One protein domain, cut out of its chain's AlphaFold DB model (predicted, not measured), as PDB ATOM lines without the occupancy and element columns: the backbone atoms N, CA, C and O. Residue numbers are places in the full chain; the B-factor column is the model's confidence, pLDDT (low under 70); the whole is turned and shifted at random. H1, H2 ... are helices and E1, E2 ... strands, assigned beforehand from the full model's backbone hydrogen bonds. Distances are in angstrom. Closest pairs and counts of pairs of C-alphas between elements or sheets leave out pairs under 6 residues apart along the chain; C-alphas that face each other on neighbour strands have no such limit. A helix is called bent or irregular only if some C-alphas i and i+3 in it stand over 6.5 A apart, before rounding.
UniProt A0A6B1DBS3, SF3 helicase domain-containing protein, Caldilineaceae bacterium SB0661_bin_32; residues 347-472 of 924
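AT A GLANCE: This is residues 347 to 472 of the 924 residues of the protein "SF3 helicase domain-containing protein" of Caldilineaceae bacterium SB0661_bin_32 (UniProt A0A6B1DBS3). A small twisted sheet of four strands makes one end, with H5 across it; from this head H2 runs out as a long arm, H3 lies at the far end, and H4 comes back nearly side by side with H2. H1 lies in the middle, and H2, H5 and the short H6 pack on it. The printed part has 126 residues, with named elements in the order H1 E1 E2 E3 H2 H3 H4 H5 H6 E4, of mixed class. The mixed sheet runs E3 E2 E1 E4. The whole is compact, with a radius of gyration of the C-alphas of 16.0 A, and spans 50 by 32 by 28 A.

HOW THE PARTS SIT: Start at H1, residues 350 to 364, the hub. It touches H2, residues 389 to 409, through 395 to 400 alone; the closest C-alphas, Met 357 and Tyr 396, are 5.6 A apart. It touches H5, residues 439 to 454, with C-alphas Val 354 and Ala 447 closest at 6.0 A. Its residues 358 to 363 touch H6, residues 462 to 466, with C-alphas Glu 359 and Ala 463 closest at 5.2 A. Next look at E1, 365 to 369, E2, 374 to 379, and E3, 385 to 387, a meander, each strand the antiparallel neighbour of the one before; N 368 and O 375 are 2.9 A apart, N 386 and O 378 3.1 A, within hydrogen-bond range. E4, 468 to 471, is parallel to E1, with N 367 and O 468 at 2.8 A. H2 and H5 are on the same face, making two layers, helices on one face of a sheet; H5 runs across the strands, at 74 degrees to E1 on the local plane. H4, 421 to 434, is close but not clearly touching H2, at a shallow tilt of 9 degrees, opposite ways; C-alphas Leu 404 and Val 428 are closest, 7.4 A. H3, 415 to 418, touches H4 only at the corner, and only just, with 3 pairs of C-alphas within 8 A; Leu 417 and Phe 424 are closest, 5.6 A. Every O i to N i+4 pair is within range in H4, 9 of 11 in H1, 15 of 17 in H2, 10 of 12 in H5 and 0 of 1 in H6, where 2 of 2 O i to N i+3 pairs are; H3 is too short for an i+4 pair.

IN THESE COORDINATES: Find C-alpha 350 at (-28.454, -34.586, 50.099); H1 runs 20.5 A, irregular, with C-alphas 360 and 363 8.3 A apart. H2 runs 29.9 A from C-alpha 389 at (-24.129, -32.519, 34.946), H4 20.0 A, and H5 21.1 A with a kink of 28 degrees near residue 446. E4 ends at C-alpha 471, (-23.085, -14.172, 34.137).

THE WHOLE: The farthest C-alphas, Asp 419 and Lys 472, are 50.6 A apart. The printed part has no cut; H5 to H6 is a short link, the others are tight. Mean pLDDT of the printed part is 72.6; 49 residues are under 70, among them 412 to 446.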
ATOM      1  N   LYS A 347     -27.986 -35.288  60.577       46.81
ATOM      2  CA  LYS A 347     -28.668 -35.802  59.370       46.81
ATOM      3  C   LYS A 347     -27.849 -35.721  58.068       46.81
ATOM      4  O   LYS A 347     -27.786 -34.692  57.390       46.81
ATOM      5  N   LEU A 348     -27.350 -36.877  57.621       50.34
ATOM      6  CA  LEU A 348     -26.700 -37.098  56.317       50.34
ATOM      7  C   LEU A 348     -27.671 -36.928  55.123       50.34
ATOM      8  O   LEU A 348     -28.032 -37.885  54.438       50.34
ATOM      9  N   SER A 349     -28.123 -35.695  54.895       53.97
ATOM     10  CA  SER A 349     -29.045 -35.286  53.837       53.97
ATOM     11  C   SER A 349     -28.310 -34.933  52.537       53.97
ATOM     12  O   SER A 349     -27.118 -34.615  52.531       53.97
ATOM     13  N   GLU A 350     -29.030 -34.935  51.411       52.88
ATOM     14  CA  GLU A 350     -28.454 -34.586  50.099       52.88
ATOM     15  C   GLU A 350     -27.883 -33.155  50.081       52.88
ATOM     16  O   GLU A 350     -26.844 -32.903  49.467       52.88
ATOM     17  N   LEU A 351     -28.513 -32.239  50.831       56.41
ATOM     18  CA  LEU A 351     -28.056 -30.862  51.038       56.41
ATOM     19  C   LEU A 351     -26.650 -30.813  51.651       56.41
ATOM     20  O   LEU A 351     -25.815 -30.039  51.187       56.41
ATOM     21  N   HIS A 352     -26.352 -31.665  52.636       66.94
ATOM     22  CA  HIS A 352     -25.030 -31.709  53.262       66.94
ATOM     23  C   HIS A 352     -23.939 -32.232  52.320       66.94
ATOM     24  O   HIS A 352     -22.819 -31.722  52.351       66.94
ATOM     25  N   HIS A 353     -24.242 -33.176  51.424       70.56
ATOM     26  CA  HIS A 353     -23.279 -33.608  50.402       70.56
ATOM     27  C   HIS A 353     -23.044 -32.540  49.323       70.56
ATOM     28  O   HIS A 353     -21.899 -32.329  48.924       70.56
ATOM     29  N   VAL A 354     -24.089 -31.818  48.899       73.12
ATOM     30  CA  VAL A 354     -23.948 -30.662  47.994       73.12
ATOM     31  C   VAL A 354     -23.117 -29.555  48.649       73.12
ATOM     32  O   VAL A 354     -22.182 -29.052  48.025       73.12
ATOM     33  N   ARG A 355     -23.397 -29.228  49.918       77.81
ATOM     34  CA  ARG A 355     -22.642 -28.246  50.707       77.81
ATOM     35  C   ARG A 355     -21.157 -28.601  50.772       77.81
ATOM     36  O   ARG A 355     -20.329 -27.808  50.339       77.81
ATOM     37  N   ARG A 356     -20.835 -29.819  51.222       77.75
ATOM     38  CA  ARG A 356     -19.453 -30.311  51.353       77.75
ATOM     39  C   ARG A 356     -18.724 -30.380  50.006       77.75
ATOM     40  O   ARG A 356     -17.517 -30.189  49.968       77.75
ATOM     41  N   MET A 357     -19.431 -30.638  48.901       85.06
ATOM     42  CA  MET A 357     -18.848 -30.594  47.553       85.06
ATOM     43  C   MET A 357     -18.490 -29.157  47.151       85.06
ATOM     44  O   MET A 357     -17.390 -28.937  46.651       85.06
ATOM     45  N   LEU A 358     -19.384 -28.188  47.381       84.56
ATOM     46  CA  LEU A 358     -19.102 -26.770  47.132       84.56
ATOM     47  C   LEU A 358     -17.944 -26.270  48.008       84.56
ATOM     48  O   LEU A 358     -17.030 -25.638  47.494       84.56
ATOM     49  N   GLU A 359     -17.947 -26.603  49.301       84.94
ATOM     50  CA  GLU A 359     -16.898 -26.205  50.250       84.94
ATOM     51  C   GLU A 359     -15.533 -26.840  49.933       84.94
ATOM     52  O   GLU A 359     -14.507 -26.205  50.147       84.94
ATOM     53  N   ARG A 360     -15.500 -28.059  49.372       85.31
ATOM     54  CA  ARG A 360     -14.258 -28.755  48.984       85.31
ATOM     55  C   ARG A 360     -13.691 -28.329  47.627       85.31
ATOM     56  O   ARG A 360     -12.483 -28.419  47.429       85.31
ATOM     57  N   HIS A 361     -14.551 -27.959  46.679       89.19
ATOM     58  CA  HIS A 361     -14.183 -27.779  45.268       89.19
ATOM     59  C   HIS A 361     -14.447 -26.369  44.725       89.19
ATOM     60  O   HIS A 361     -14.425 -26.179  43.512       89.19
ATOM     61  N   ALA A 362     -14.679 -25.369  45.578       89.25
ATOM     62  CA  ALA A 362     -14.890 -23.990  45.137       89.25
ATOM     63  C   ALA A 362     -13.801 -23.446  44.179       89.25
ATOM     64  O   ALA A 362     -14.187 -22.883  43.151       89.25
ATOM     65  N   PRO A 363     -12.484 -23.678  44.391       89.38
ATOM     66  CA  PRO A 363     -11.451 -23.276  43.428       89.38
ATOM     67  C   PRO A 363     -11.596 -23.913  42.034       89.38
ATOM     68  O   PRO A 363     -11.232 -23.294  41.035       89.38
ATOM     69  N   ASP A 364     -12.148 -25.128  41.968       90.12
ATOM     70  CA  ASP A 364     -12.376 -25.897  40.738       90.12
ATOM     71  C   ASP A 364     -13.744 -25.595  40.092       90.12
ATOM     72  O   ASP A 364     -14.101 -26.217  39.088       90.12
ATOM     73  N   LEU A 365     -14.554 -24.697  40.664       90.50
ATOM     74  CA  LEU A 365     -15.951 -24.488  40.280       90.50
ATOM     75  C   LEU A 365     -16.234 -23.060  39.796       90.50
ATOM     76  O   LEU A 365     -15.789 -22.065  40.372       90.50
ATOM     77  N   LEU A 366     -17.054 -22.978  38.746       90.88
ATOM     78  CA  LEU A 366     -17.654 -21.742  38.254       90.88
ATOM     79  C   LEU A 366     -19.175 -21.852  38.298       90.88
ATOM     80  O   LEU A 366     -19.757 -22.852  37.869       90.88
ATOM     81  N   SER A 367     -19.827 -20.792  38.773       88.69
ATOM     82  CA  SER A 367     -21.280 -20.647  38.768       88.69
ATOM     83  C   SER A 367     -21.716 -19.558  37.792       88.69
ATOM     84  O   SER A 367     -21.483 -18.372  38.027       88.69
ATOM     85  N   ALA A 368     -22.371 -19.972  36.706       84.62
ATOM     86  CA  ALA A 368     -22.904 -19.090  35.676       84.62
ATOM     87  C   ALA A 368     -24.400 -18.828  35.900       84.62
ATOM     88  O   ALA A 368     -25.200 -19.770  35.925       84.62
ATOM     89  N   VAL A 369     -24.787 -17.559  36.021       79.00
ATOM     90  CA  VAL A 369     -26.188 -17.138  36.205       79.00
ATOM     91  C   VAL A 369     -26.820 -16.706  34.878       79.00
ATOM     92  O   VAL A 369     -26.213 -15.981  34.088       79.00
ATOM     93  N   ASP A 370     -28.056 -17.143  34.661       67.62
ATOM     94  CA  ASP A 370     -28.965 -16.765  33.579       67.62
ATOM     95  C   ASP A 370     -30.346 -16.414  34.164       67.62
ATOM     96  O   ASP A 370     -30.635 -16.766  35.308       67.62
ATOM     97  N   VAL A 371     -31.207 -15.757  33.382       50.94
ATOM     98  CA  VAL A 371     -32.487 -15.171  33.839       50.94
ATOM     99  C   VAL A 371     -33.375 -16.174  34.594       50.94
ATOM    100  O   VAL A 371     -33.957 -15.820  35.616       50.94
ATOM    101  N   ASP A 372     -33.425 -17.427  34.127       44.34
ATOM    102  CA  ASP A 372     -34.243 -18.502  34.709       44.34
ATOM    103  C   ASP A 372     -33.424 -19.676  35.292       44.34
ATOM    104  O   ASP A 372     -34.004 -20.618  35.839       44.34
ATOM    105  N   THR A 373     -32.089 -19.702  35.141       62.34
ATOM    106  CA  THR A 373     -31.270 -20.887  35.486       62.34
ATOM    107  C   THR A 373     -29.869 -20.546  35.991       62.34
ATOM    108  O   THR A 373     -29.247 -19.582  35.553       62.34
ATOM    109  N   ARG A 374     -29.329 -21.387  36.882       74.50
ATOM    110  CA  ARG A 374     -27.938 -21.312  37.354       74.50
ATOM    111  C   ARG A 374     -27.208 -22.602  36.989       74.50
ATOM    112  O   ARG A 374     -27.662 -23.685  37.353       74.50
ATOM    113  N   THR A 375     -26.111 -22.483  36.249       80.38
ATOM    114  CA  THR A 375     -25.350 -23.613  35.689       80.38
ATOM    115  C   THR A 375     -23.976 -23.695  36.347       80.38
ATOM    116  O   THR A 375     -23.314 -22.672  36.514       80.38
ATOM    117  N   LEU A 376     -23.534 -24.906  36.692       85.31
ATOM    118  CA  LEU A 376     -22.187 -25.158  37.205       85.31
ATOM    119  C   LEU A 376     -21.255 -25.697  36.113       85.31
ATOM    120  O   LEU A 376     -21.637 -26.549  35.305       85.31
ATOM    121  N   TYR A 377     -20.023 -25.202  36.142       89.50
ATOM    122  CA  TYR A 377     -18.912 -25.576  35.275       89.50
ATOM    123  C   TYR A 377     -17.739 -26.019  36.155       89.50
ATOM    124  O   TYR A 377     -17.568 -25.495  37.256       89.50
ATOM    125  N   VAL A 378     -16.929 -26.963  35.671       89.69
ATOM    126  CA  VAL A 378     -15.739 -27.455  36.389       89.69
ATOM    127  C   VAL A 378     -14.474 -27.050  35.635       89.69
ATOM    128  O   VAL A 378     -14.387 -27.233  34.414       89.69
ATOM    129  N   LEU A 379     -13.495 -26.515  36.362       91.00
ATOM    130  CA  LEU A 379     -12.183 -26.146  35.845       91.00
ATOM    131  C   LEU A 379     -11.415 -27.412  35.463       91.00
ATOM    132  O   LEU A 379     -11.187 -28.300  36.284       91.00
ATOM    133  N   GLN A 380     -11.018 -27.516  34.200       89.81
ATOM    134  CA  GLN A 380     -10.129 -28.585  33.760       89.81
ATOM    135  C   GLN A 380      -8.664 -28.197  34.001       89.81
ATOM    136  O   GLN A 380      -8.320 -27.021  34.111       89.81
ATOM    137  N   ARG A 381      -7.758 -29.184  33.998       87.06
ATOM    138  CA  ARG A 381      -6.304 -28.963  34.184       87.06
ATOM    139  C   ARG A 381      -5.656 -28.039  33.140       87.06
ATOM    140  O   ARG A 381      -4.561 -27.547  33.379       87.06
ATOM    141  N   ASN A 382      -6.320 -27.809  32.008       84.81
ATOM    142  CA  ASN A 382      -5.918 -26.880  30.949       84.81
ATOM    143  C   ASN A 382      -6.542 -25.469  31.101       84.81
ATOM    144  O   ASN A 382      -6.421 -24.640  30.203       84.81
ATOM    145  N   GLY A 383      -7.228 -25.186  32.212       89.44
ATOM    146  CA  GLY A 383      -7.852 -23.889  32.486       89.44
ATOM    147  C   GLY A 383      -9.181 -23.625  31.769       89.44
ATOM    148  O   GLY A 383      -9.716 -22.528  31.892       89.44
ATOM    149  N   ILE A 384      -9.729 -24.600  31.034       92.44
ATOM    150  CA  ILE A 384     -11.034 -24.479  30.366       92.44
ATOM    151  C   ILE A 384     -12.158 -24.872  31.333       92.44
ATOM    152  O   ILE A 384     -12.060 -25.865  32.058       92.44
ATOM    153  N   TRP A 385     -13.252 -24.116  31.311       92.69
ATOM    154  CA  TRP A 385     -14.455 -24.362  32.099       92.69
ATOM    155  C   TRP A 385     -15.437 -25.240  31.332       92.69
ATOM    156  O   TRP A 385     -16.157 -24.755  30.461       92.69
ATOM    157  N   LEU A 386     -15.525 -26.531  31.655       86.12
ATOM    158  CA  LEU A 386     -16.483 -27.403  30.973       86.12
ATOM    159  C   LEU A 386     -17.841 -27.432  31.699       86.12
ATOM    160  O   LEU A 386     -17.884 -27.733  32.897       86.12
ATOM    161  N   PRO A 387     -18.965 -27.172  30.997       77.12
ATOM    162  CA  PRO A 387     -20.293 -27.404  31.550       77.12
ATOM    163  C   PRO A 387     -20.529 -28.908  31.681       77.12
ATOM    164  O   PRO A 387     -20.214 -29.679  30.771       77.12
ATOM    165  N   GLY A 388     -21.150 -29.345  32.774       66.94
ATOM    166  CA  GLY A 388     -21.577 -30.735  32.833       66.94
ATOM    167  C   GLY A 388     -22.188 -31.188  34.142       66.94
ATOM    168  O   GLY A 388     -21.483 -31.359  35.137       66.94
ATOM    169  N   ASP A 389     -23.464 -31.572  34.047       66.19
ATOM    170  CA  ASP A 389     -24.129 -32.519  34.946       66.19
ATOM    171  C   ASP A 389     -23.159 -33.634  35.390       66.19
ATOM    172  O   ASP A 389     -22.965 -33.874  36.578       66.19
ATOM    173  N   ASP A 390     -22.488 -34.281  34.431       70.31
ATOM    174  CA  ASP A 390     -21.619 -35.437  34.680       70.31
ATOM    175  C   ASP A 390     -20.226 -35.094  35.231       70.31
ATOM    176  O   ASP A 390     -19.509 -35.999  35.657       70.31
ATOM    177  N   GLN A 391     -19.833 -33.818  35.253       77.19
ATOM    178  CA  GLN A 391     -18.586 -33.377  35.890       77.19
ATOM    179  C   GLN A 391     -18.827 -33.030  37.357       77.19
ATOM    180  O   GLN A 391     -18.154 -33.570  38.234       77.19
ATOM    181  N   VAL A 392     -19.872 -32.244  37.632       76.31
ATOM    182  CA  VAL A 392     -20.320 -31.946  39.001       76.31
ATOM    183  C   VAL A 392     -20.717 -33.237  39.727       76.31
ATOM    184  O   VAL A 392     -20.347 -33.428  40.881       76.31
ATOM    185  N   ARG A 393     -21.339 -34.204  39.033       75.62
ATOM    186  CA  ARG A 393     -21.568 -35.565  39.561       75.62
ATOM    187  C   ARG A 393     -20.299 -36.285  40.001       75.62
ATOM    188  O   ARG A 393     -20.355 -37.002  40.994       75.62
ATOM    189  N   ARG A 394     -19.172 -36.125  39.295       77.50
ATOM    190  CA  ARG A 394     -17.900 -36.750  39.699       77.50
ATOM    191  C   ARG A 394     -17.324 -36.095  40.952       77.50
ATOM    192  O   ARG A 394     -16.842 -36.824  41.812       77.50
ATOM    193  N   LEU A 395     -17.434 -34.772  41.096       80.31
ATOM    194  CA  LEU A 395     -17.025 -34.060  42.315       80.31
ATOM    195  C   LEU A 395     -17.920 -34.419  43.514       80.31
ATOM    196  O   LEU A 395     -17.410 -34.732  44.591       80.31
ATOM    197  N   TYR A 396     -19.241 -34.458  43.312       78.19
ATOM    198  CA  TYR A 396     -20.218 -34.911  44.309       78.19
ATOM    199  C   TYR A 396     -19.917 -36.346  44.765       78.19
ATOM    200  O   TYR A 396     -19.766 -36.597  45.960       78.19
ATOM    201  N   TRP A 397     -19.744 -37.270  43.810       75.38
ATOM    202  CA  TRP A 397     -19.409 -38.669  44.083       75.38
ATOM    203  C   TRP A 397     -18.083 -38.801  44.836       75.38
ATOM    204  O   TRP A 397     -18.022 -39.474  45.859       75.38
ATOM    205  N   ALA A 398     -17.016 -38.145  44.366       76.94
ATOM    206  CA  ALA A 398     -15.702 -38.199  45.007       76.94
ATOM    207  C   ALA A 398     -15.733 -37.642  46.440       76.94
ATOM    208  O   ALA A 398     -15.106 -38.214  47.335       76.94
ATOM    209  N   THR A 399     -16.505 -36.576  46.664       77.31
ATOM    210  CA  THR A 399     -16.724 -35.986  47.988       77.31
ATOM    211  C   THR A 399     -17.453 -36.963  48.907       77.31
ATOM    212  O   THR A 399     -16.928 -37.320  49.961       77.31
ATOM    213  N   ALA A 400     -18.630 -37.449  48.516       73.06
ATOM    214  CA  ALA A 400     -19.445 -38.327  49.353       73.06
ATOM    215  C   ALA A 400     -18.815 -39.722  49.568       73.06
ATOM    216  O   ALA A 400     -18.789 -40.198  50.699       73.06
ATOM    217  N   SER A 401     -18.159 -40.317  48.564       74.56
ATOM    218  CA  SER A 401     -17.363 -41.551  48.726       74.56
ATOM    219  C   SER A 401     -16.106 -41.379  49.596       74.56
ATOM    220  O   SER A 401     -15.527 -42.365  50.058       74.56
ATOM    221  N   HIS A 402     -15.620 -40.154  49.807       74.25
ATOM    222  CA  HIS A 402     -14.596 -39.875  50.817       74.25
ATOM    223  C   HIS A 402     -15.222 -39.767  52.214       74.25
ATOM    224  O   HIS A 402     -14.739 -40.411  53.138       74.25
ATOM    225  N   TRP A 403     -16.344 -39.057  52.351       72.12
ATOM    226  CA  TRP A 403     -17.084 -38.968  53.615       72.12
ATOM    227  C   TRP A 403     -17.593 -40.322  54.122       72.12
ATOM    228  O   TRP A 403     -17.461 -40.615  55.306       72.12
ATOM    229  N   LEU A 404     -18.100 -41.179  53.233       72.44
ATOM    230  CA  LEU A 404     -18.532 -42.533  53.579       72.44
ATOM    231  C   LEU A 404     -17.367 -43.395  54.086       72.44
ATOM    232  O   LEU A 404     -17.571 -44.205  54.984       72.44
ATOM    233  N   ARG A 405     -16.151 -43.206  53.555       73.69
ATOM    234  CA  ARG A 405     -14.951 -43.881  54.071       73.69
ATOM    235  C   ARG A 405     -14.618 -43.423  55.482       73.69
ATOM    236  O   ARG A 405     -14.544 -44.278  56.348       73.69
ATOM    237  N   LEU A 406     -14.567 -42.116  55.742       70.06
ATOM    238  CA  LEU A 406     -14.325 -41.585  57.092       70.06
ATOM    239  C   LEU A 406     -15.361 -42.086  58.121       70.06
ATOM    240  O   LEU A 406     -14.994 -42.433  59.237       70.06
ATOM    241  N   VAL A 407     -16.642 -42.195  57.745       69.94
ATOM    242  CA  VAL A 407     -17.705 -42.739  58.621       69.94
ATOM    243  C   VAL A 407     -17.547 -44.245  58.891       69.94
ATOM    244  O   VAL A 407     -17.969 -44.722  59.941       69.94
ATOM    245  N   VAL A 408     -16.938 -45.002  57.973       72.25
ATOM    246  CA  VAL A 408     -16.636 -46.435  58.154       72.25
ATOM    247  C   VAL A 408     -15.332 -46.632  58.938       72.25
ATOM    248  O   VAL A 408     -15.303 -47.413  59.881       72.25
ATOM    249  N   GLU A 409     -14.276 -45.902  58.577       72.38
ATOM    250  CA  GLU A 409     -12.929 -45.943  59.171       72.38
ATOM    251  C   GLU A 409     -12.901 -45.395  60.609       72.38
ATOM    252  O   GLU A 409     -12.021 -45.751  61.392       72.38
ATOM    253  N   HIS A 410     -13.876 -44.556  60.978       69.06
ATOM    254  CA  HIS A 410     -14.026 -43.981  62.318       69.06
ATOM    255  C   HIS A 410     -15.388 -44.298  62.962       69.06
ATOM    256  O   HIS A 410     -15.845 -43.542  63.821       69.06
ATOM    257  N   ARG A 411     -16.036 -45.419  62.590       70.56
ATOM    258  CA  ARG A 411     -17.295 -45.877  63.221       70.56
ATOM    259  C   ARG A 411     -17.182 -45.905  64.749       70.56
ATOM    260  O   ARG A 411     -18.076 -45.421  65.439       70.56
ATOM    261  N   ASP A 412     -16.064 -46.419  65.252       67.44
ATOM    262  CA  ASP A 412     -15.796 -46.618  66.682       67.44
ATOM    263  C   ASP A 412     -15.671 -45.291  67.464       67.44
ATOM    264  O   ASP A 412     -15.699 -45.282  68.691       67.44
ATOM    265  N   LEU A 413     -15.568 -44.159  66.754       62.56
ATOM    266  CA  LEU A 413     -15.504 -42.798  67.298       62.56
ATOM    267  C   LEU A 413     -16.826 -42.020  67.128       62.56
ATOM    268  O   LEU A 413     -16.869 -40.820  67.395       62.56
ATOM    269  N   LEU A 414     -17.903 -42.675  66.675       63.44
ATOM    270  CA  LEU A 414     -19.218 -42.070  66.432       63.44
ATOM    271  C   LEU A 414     -20.275 -42.728  67.341       63.44
ATOM    272  O   LEU A 414     -20.914 -43.690  66.914       63.44
ATOM    273  N   PRO A 415     -20.518 -42.227  68.574       56.81
ATOM    274  CA  PRO A 415     -21.317 -42.924  69.596       56.81
ATOM    275  C   PRO A 415     -22.723 -43.363  69.161       56.81
ATOM    276  O   PRO A 415     -23.213 -44.397  69.600       56.81
ATOM    277  N   SER A 416     -23.367 -42.634  68.244       55.53
ATOM    278  CA  SER A 416     -24.675 -43.004  67.676       55.53
ATOM    279  C   SER A 416     -24.642 -44.185  66.685       55.53
ATOM    280  O   SER A 416     -25.700 -44.627  66.235       55.53
ATOM    281  N   LEU A 417     -23.451 -44.667  66.315       56.41
ATOM    282  CA  LEU A 417     -23.197 -45.732  65.335       56.41
ATOM    283  C   LEU A 417     -22.318 -46.874  65.876       56.41
ATOM    284  O   LEU A 417     -22.277 -47.923  65.234       56.41
ATOM    285  N   VAL A 418     -21.655 -46.715  67.031       51.84
ATOM    286  CA  VAL A 418     -20.878 -47.784  67.695       51.84
ATOM    287  C   VAL A 418     -21.772 -49.007  67.927       51.84
ATOM    288  O   VAL A 418     -21.610 -50.017  67.247       51.84
ATOM    289  N   ASP A 419     -22.803 -48.878  68.764       54.75
ATOM    290  CA  ASP A 419     -23.676 -49.996  69.163       54.75
ATOM    291  C   ASP A 419     -24.921 -50.180  68.271       54.75
ATOM    292  O   ASP A 419     -25.787 -51.009  68.549       54.75
ATOM    293  N   ASN A 420     -25.050 -49.400  67.191       66.94
ATOM    294  CA  ASN A 420     -26.251 -49.377  66.352       66.94
ATOM    295  C   ASN A 420     -25.961 -49.828  64.913       66.94
ATOM    296  O   ASN A 420     -26.029 -49.041  63.964       66.94
ATOM    297  N   ASP A 421     -25.696 -51.131  64.749       65.94
ATOM    298  CA  ASP A 421     -25.500 -51.779  63.440       65.94
ATOM    299  C   ASP A 421     -26.619 -51.456  62.443       65.94
ATOM    300  O   ASP A 421     -26.362 -51.322  61.247       65.94
ATOM    301  N   LYS A 422     -27.863 -51.291  62.915       63.12
ATOM    302  CA  LYS A 422     -28.987 -50.923  62.050       63.12
ATOM    303  C   LYS A 422     -28.845 -49.495  61.523       63.12
ATOM    304  O   LYS A 422     -28.969 -49.303  60.318       63.12
ATOM    305  N   ALA A 423     -28.560 -48.509  62.374       57.84
ATOM    306  CA  ALA A 423     -28.342 -47.127  61.936       57.84
ATOM    307  C   ALA A 423     -27.101 -46.997  61.038       57.84
ATOM    308  O   ALA A 423     -27.135 -46.256  60.055       57.84
ATOM    309  N   PHE A 424     -26.042 -47.763  61.310       63.00
ATOM    310  CA  PHE A 424     -24.863 -47.839  60.446       63.00
ATOM    311  C   PHE A 424     -25.198 -48.465  59.080       63.00
ATOM    312  O   PHE A 424     -24.893 -47.884  58.036       63.00
ATOM    313  N   ALA A 425     -25.913 -49.594  59.055       64.12
ATOM    314  CA  ALA A 425     -26.351 -50.241  57.820       64.12
ATOM    315  C   ALA A 425     -27.329 -49.370  57.013       64.12
ATOM    316  O   ALA A 425     -27.173 -49.258  55.796       64.12
ATOM    317  N   ASP A 426     -28.297 -48.717  57.666       59.62
ATOM    318  CA  ASP A 426     -29.229 -47.783  57.027       59.62
ATOM    319  C   ASP A 426     -28.508 -46.507  56.537       59.62
ATOM    320  O   ASP A 426     -28.856 -46.003  55.472       59.62
ATOM    321  N   THR A 427     -27.430 -46.060  57.197       60.75
ATOM    322  CA  THR A 427     -26.545 -44.975  56.717       60.75
ATOM    323  C   THR A 427     -25.774 -45.373  55.454       60.75
ATOM    324  O   THR A 427     -25.821 -44.671  54.443       60.75
ATOM    325  N   VAL A 428     -25.117 -46.538  55.444       64.00
ATOM    326  CA  VAL A 428     -24.403 -47.052  54.254       64.00
ATOM    327  C   VAL A 428     -25.375 -47.299  53.086       64.00
ATOM    328  O   VAL A 428     -25.054 -47.068  51.916       64.00
ATOM    329  N   LYS A 429     -26.598 -47.733  53.396       61.50
ATOM    330  CA  LYS A 429     -27.720 -47.899  52.463       61.50
ATOM    331  C   LYS A 429     -28.288 -46.556  51.979       61.50
ATOM    332  O   LYS A 429     -28.753 -46.498  50.841       61.50
ATOM    333  N   ALA A 430     -28.186 -45.481  52.764       57.41
ATOM    334  CA  ALA A 430     -28.601 -44.131  52.380       57.41
ATOM    335  C   ALA A 430     -27.681 -43.491  51.319       57.41
ATOM    336  O   ALA A 430     -28.220 -42.833  50.421       57.41
ATOM    337  N   PHE A 431     -26.356 -43.762  51.294       60.53
ATOM    338  CA  PHE A 431     -25.600 -43.515  50.045       60.53
ATOM    339  C   PHE A 431     -26.178 -44.396  48.955       60.53
ATOM    340  O   PHE A 431     -26.748 -43.887  48.007       60.53
ATOM    341  N   ARG A 432     -26.150 -45.724  49.104       57.22
ATOM    342  CA  ARG A 432     -26.538 -46.652  48.020       57.22
ATOM    343  C   ARG A 432     -27.932 -46.365  47.398       57.22
ATOM    344  O   ARG A 432     -28.174 -46.777  46.264       57.22
ATOM    345  N   ALA A 433     -28.807 -45.612  48.078       51.31
ATOM    346  CA  ALA A 433     -29.979 -44.915  47.530       51.31
ATOM    347  C   ALA A 433     -29.726 -43.541  46.830       51.31
ATOM    348  O   ALA A 433     -30.177 -43.382  45.696       51.31
ATOM    349  N   THR A 434     -29.037 -42.554  47.431       50.19
ATOM    350  CA  THR A 434     -28.664 -41.266  46.768       50.19
ATOM    351  C   THR A 434     -27.806 -41.457  45.515       50.19
ATOM    352  O   THR A 434     -28.004 -40.791  44.497       50.19
ATOM    353  N   GLU A 435     -26.919 -42.449  45.541       48.72
ATOM    354  CA  GLU A 435     -25.994 -42.849  44.468       48.72
ATOM    355  C   GLU A 435     -26.780 -43.301  43.189       48.72
ATOM    356  O   GLU A 435     -26.238 -43.469  42.089       48.72
ATOM    357  N   ARG A 436     -28.120 -43.422  43.289       46.94
ATOM    358  CA  ARG A 436     -29.098 -43.820  42.256       46.94
ATOM    359  C   ARG A 436     -29.607 -42.663  41.368       46.94
ATOM    360  O   ARG A 436     -30.754 -42.659  40.921       46.94
ATOM    361  N   ASN A 437     -28.724 -41.727  41.015       49.97
ATOM    362  CA  ASN A 437     -28.834 -40.775  39.887       49.97
ATOM    363  C   ASN A 437     -29.874 -39.634  39.955       49.97
ATOM    364  O   ASN A 437     -29.716 -38.666  39.213       49.97
ATOM    365  N   ARG A 438     -30.919 -39.710  40.792       47.31
ATOM    366  CA  ARG A 438     -31.911 -38.621  40.936       47.31
ATOM    367  C   ARG A 438     -31.368 -37.467  41.788       47.31
ATOM    368  O   ARG A 438     -31.310 -36.341  41.295       47.31
ATOM    369  N   ALA A 439     -30.870 -37.789  42.983       48.91
ATOM    370  CA  ALA A 439     -30.148 -36.883  43.881       48.91
ATOM    371  C   ALA A 439     -29.044 -36.109  43.143       48.91
ATOM    372  O   ALA A 439     -28.964 -34.891  43.189       48.91
ATOM    373  N   CYS A 440     -28.269 -36.812  42.318       53.00
ATOM    374  CA  CYS A 440     -27.231 -36.257  41.446       53.00
ATOM    375  C   CYS A 440     -27.696 -35.240  40.382       53.00
ATOM    376  O   CYS A 440     -26.851 -34.696  39.670       53.00
ATOM    377  N   LYS A 441     -29.002 -35.034  40.172       54.31
ATOM    378  CA  LYS A 441     -29.527 -34.007  39.257       54.31
ATOM    379  C   LYS A 441     -30.248 -32.892  40.004       54.31
ATOM    380  O   LYS A 441     -30.020 -31.725  39.705       54.31
ATOM    381  N   GLU A 442     -31.052 -33.253  40.998       59.47
ATOM    382  CA  GLU A 442     -31.702 -32.290  41.893       59.47
ATOM    383  C   GLU A 442     -30.632 -31.549  42.732       59.47
ATOM    384  O   GLU A 442     -30.678 -30.329  42.851       59.47
ATOM    385  N   GLY A 443     -29.557 -32.230  43.139       62.53
ATOM    386  CA  GLY A 443     -28.380 -31.689  43.830       62.53
ATOM    387  C   GLY A 443     -27.591 -30.611  43.076       62.53
ATOM    388  O   GLY A 443     -27.053 -29.705  43.703       62.53
ATOM    389  N   ILE A 444     -27.563 -30.633  41.737       63.12
ATOM    390  CA  ILE A 444     -26.935 -29.560  40.936       63.12
ATOM    391  C   ILE A 444     -27.798 -28.291  40.988       63.12
ATOM    392  O   ILE A 444     -27.280 -27.179  41.076       63.12
ATOM    393  N   GLN A 445     -29.124 -28.453  40.980       67.00
ATOM    394  CA  GLN A 445     -30.064 -27.341  41.128       67.00
ATOM    395  C   GLN A 445     -30.026 -26.791  42.563       67.00
ATOM    396  O   GLN A 445     -29.969 -25.576  42.748       67.00
ATOM    397  N   LEU A 446     -29.944 -27.675  43.565       69.00
ATOM    398  CA  LEU A 446     -29.718 -27.310  44.965       69.00
ATOM    399  C   LEU A 446     -28.398 -26.556  45.152       69.00
ATOM    400  O   LEU A 446     -28.391 -25.560  45.863       69.00
ATOM    401  N   ALA A 447     -27.314 -26.945  44.472       76.88
ATOM    402  CA  ALA A 447     -26.052 -26.205  44.508       76.88
ATOM    403  C   ALA A 447     -26.232 -24.760  44.005       76.88
ATOM    404  O   ALA A 447     -25.757 -23.816  44.633       76.88
ATOM    405  N   GLY A 448     -27.001 -24.572  42.926       77.44
ATOM    406  CA  GLY A 448     -27.398 -23.248  42.446       77.44
ATOM    407  C   GLY A 448     -28.202 -22.444  43.478       77.44
ATOM    408  O   GLY A 448     -27.905 -21.267  43.696       77.44
ATOM    409  N   SER A 449     -29.166 -23.077  44.156       75.44
ATOM    410  CA  SER A 449     -29.934 -22.464  45.253       75.44
ATOM    411  C   SER A 449     -29.075 -22.133  46.481       75.44
ATOM    412  O   SER A 449     -29.303 -21.103  47.109       75.44
ATOM    413  N   MET A 450     -28.080 -22.964  46.812       77.56
ATOM    414  CA  MET A 450     -27.157 -22.742  47.930       77.56
ATOM    415  C   MET A 450     -26.238 -21.547  47.679       77.56
ATOM    416  O   MET A 450     -26.129 -20.677  48.539       77.56
ATOM    417  N   ILE A 451     -25.653 -21.437  46.485       81.94
ATOM    418  CA  ILE A 451     -24.842 -20.267  46.113       81.94
ATOM    419  C   ILE A 451     -25.725 -19.003  46.116       81.94
ATOM    420  O   ILE A 451     -25.332 -17.977  46.664       81.94
ATOM    421  N   ALA A 452     -26.970 -19.102  45.631       81.19
ATOM    422  CA  ALA A 452     -27.969 -18.026  45.697       81.19
ATOM    423  C   ALA A 452     -28.528 -17.730  47.110       81.19
ATOM    424  O   ALA A 452     -29.355 -16.818  47.263       81.19
ATOM    425  N   HIS A 453     -28.125 -18.508  48.121       78.62
ATOM    426  CA  HIS A 453     -28.372 -18.259  49.540       78.62
ATOM    427  C   HIS A 453     -27.142 -17.617  50.197       78.62
ATOM    428  O   HIS A 453     -27.299 -16.595  50.859       78.62
ATOM    429  N   TRP A 454     -25.935 -18.137  49.937       83.38
ATOM    430  CA  TRP A 454     -24.660 -17.541  50.365       83.38
ATOM    431  C   TRP A 454     -24.509 -16.088  49.886       83.38
ATOM    432  O   TRP A 454     -24.182 -15.220  50.686       83.38
ATOM    433  N   GLU A 455     -24.904 -15.781  48.643       82.88
ATOM    434  CA  GLU A 455     -24.993 -14.409  48.092       82.88
ATOM    435  C   GLU A 455     -25.872 -13.428  48.895       82.88
ATOM    436  O   GLU A 455     -25.845 -12.226  48.636       82.88
ATOM    437  N   LYS A 456     -26.702 -13.925  49.820       81.44
ATOM    438  CA  LYS A 456     -27.662 -13.138  50.616       81.44
ATOM    439  C   LYS A 456     -27.387 -13.209  52.120       81.44
ATOM    440  O   LYS A 456     -28.146 -12.630  52.895       81.44
ATOM    441  N   GLN A 457     -26.347 -13.929  52.538       78.56
ATOM    442  CA  GLN A 457     -25.886 -13.962  53.923       78.56
ATOM    443  C   GLN A 457     -24.931 -12.788  54.175       78.56
ATOM    444  O   GLN A 457     -24.131 -12.437  53.313       78.56
ATOM    445  N   ALA A 458     -24.993 -12.189  55.369       73.75
ATOM    446  CA  ALA A 458     -24.058 -11.128  55.762       73.75
ATOM    447  C   ALA A 458     -22.629 -11.660  56.001       73.75
ATOM    448  O   ALA A 458     -21.662 -10.925  55.829       73.75
ATOM    449  N   ALA A 459     -22.510 -12.942  56.360       79.00
ATOM    450  CA  ALA A 459     -21.264 -13.690  56.442       79.00
ATOM    451  C   ALA A 459     -21.435 -14.996  55.650       79.00
ATOM    452  O   ALA A 459     -22.065 -15.939  56.121       79.00
ATOM    453  N   ALA A 460     -20.933 -15.024  54.415       77.12
ATOM    454  CA  ALA A 460     -20.909 -16.234  53.598       77.12
ATOM    455  C   ALA A 460     -19.734 -17.149  54.015       77.12
ATOM    456  O   ALA A 460     -18.726 -16.651  54.523       77.12
ATOM    457  N   PRO A 461     -19.801 -18.477  53.786       81.25
ATOM    458  CA  PRO A 461     -18.672 -19.372  54.053       81.25
ATOM    459  C   PRO A 461     -17.443 -19.008  53.213       81.25
ATOM    460  O   PRO A 461     -17.589 -18.619  52.058       81.25
ATOM    461  N   ALA A 462     -16.230 -19.218  53.738       84.88
ATOM    462  CA  ALA A 462     -14.979 -18.859  53.051       84.88
ATOM    463  C   ALA A 462     -14.893 -19.387  51.601       84.88
ATOM    464  O   ALA A 462     -14.523 -18.647  50.693       84.88
ATOM    465  N   ALA A 463     -15.346 -20.623  51.363       84.94
ATOM    466  CA  ALA A 463     -15.390 -21.239  50.035       84.94
ATOM    467  C   ALA A 463     -16.258 -20.475  49.009       84.94
ATOM    468  O   ALA A 463     -16.010 -20.564  47.811       84.94
ATOM    469  N   PHE A 464     -17.244 -19.674  49.431       86.81
ATOM    470  CA  PHE A 464     -17.992 -18.806  48.512       86.81
ATOM    471  C   PHE A 464     -17.099 -17.730  47.868       86.81
ATOM    472  O   PHE A 464     -17.342 -17.349  46.727       86.81
ATOM    473  N   HIS A 465     -16.038 -17.288  48.552       88.56
ATOM    474  CA  HIS A 465     -15.064 -16.335  48.011       88.56
ATOM    475  C   HIS A 465     -14.000 -16.990  47.112       88.56
ATOM    476  O   HIS A 465     -13.363 -16.299  46.322       88.56
ATOM    477  N   GLU A 466     -13.822 -18.312  47.196       89.62
ATOM    478  CA  GLU A 466     -12.936 -19.079  46.305       89.62
ATOM    479  C   GLU A 466     -13.624 -19.510  44.997       89.62
ATOM    480  O   GLU A 466     -12.947 -19.861  44.026       89.62
ATOM    481  N   LEU A 467     -14.960 -19.486  44.973       89.50
ATOM    482  CA  LEU A 467     -15.815 -19.880  43.856       89.50
ATOM    483  C   LEU A 467     -15.794 -18.831  42.734       89.50
ATOM    484  O   LEU A 467     -16.053 -17.652  42.968       89.50
ATOM    485  N   THR A 468     -15.577 -19.246  41.481       91.56
ATOM    486  CA  THR A 468     -15.685 -18.311  40.349       91.56
ATOM    487  C   THR A 468     -17.160 -18.009  40.052       91.56
ATOM    488  O   THR A 468     -17.957 -18.912  39.800       91.56
ATOM    489  N   LEU A 469     -17.546 -16.732  40.051       90.44
ATOM    490  CA  LEU A 469     -18.905 -16.285  39.730       90.44
ATOM    491  C   LEU A 469     -18.922 -15.538  38.396       90.44
ATOM    492  O   LEU A 469     -18.071 -14.686  38.155       90.44
ATOM    493  N   ALA A 470     -19.903 -15.841  37.544       91.12
ATOM    494  CA  ALA A 470     -20.076 -15.187  36.249       91.12
ATOM    495  C   ALA A 470     -21.556 -15.090  35.846       91.12
ATOM    496  O   ALA A 470     -22.410 -15.881  36.260       91.12
ATOM    497  N   LYS A 471     -21.865 -14.157  34.952       88.12
ATOM    498  CA  LYS A 471     -23.085 -14.172  34.137       88.12
ATOM    499  C   LYS A 471     -22.845 -15.068  32.926       88.12
ATOM    500  O   LYS A 471     -21.760 -15.084  32.352       88.12
ATOM    501  N   LYS A 472     -23.884 -15.746  32.439       83.06
ATOM    502  CA  LYS A 472     -23.822 -16.573  31.218       83.06
ATOM    503  C   LYS A 472     -23.348 -15.804  29.969       83.06
ATOM    504  O   LYS A 472     -22.841 -16.421  29.040       83.06
TER     505      LYS A 472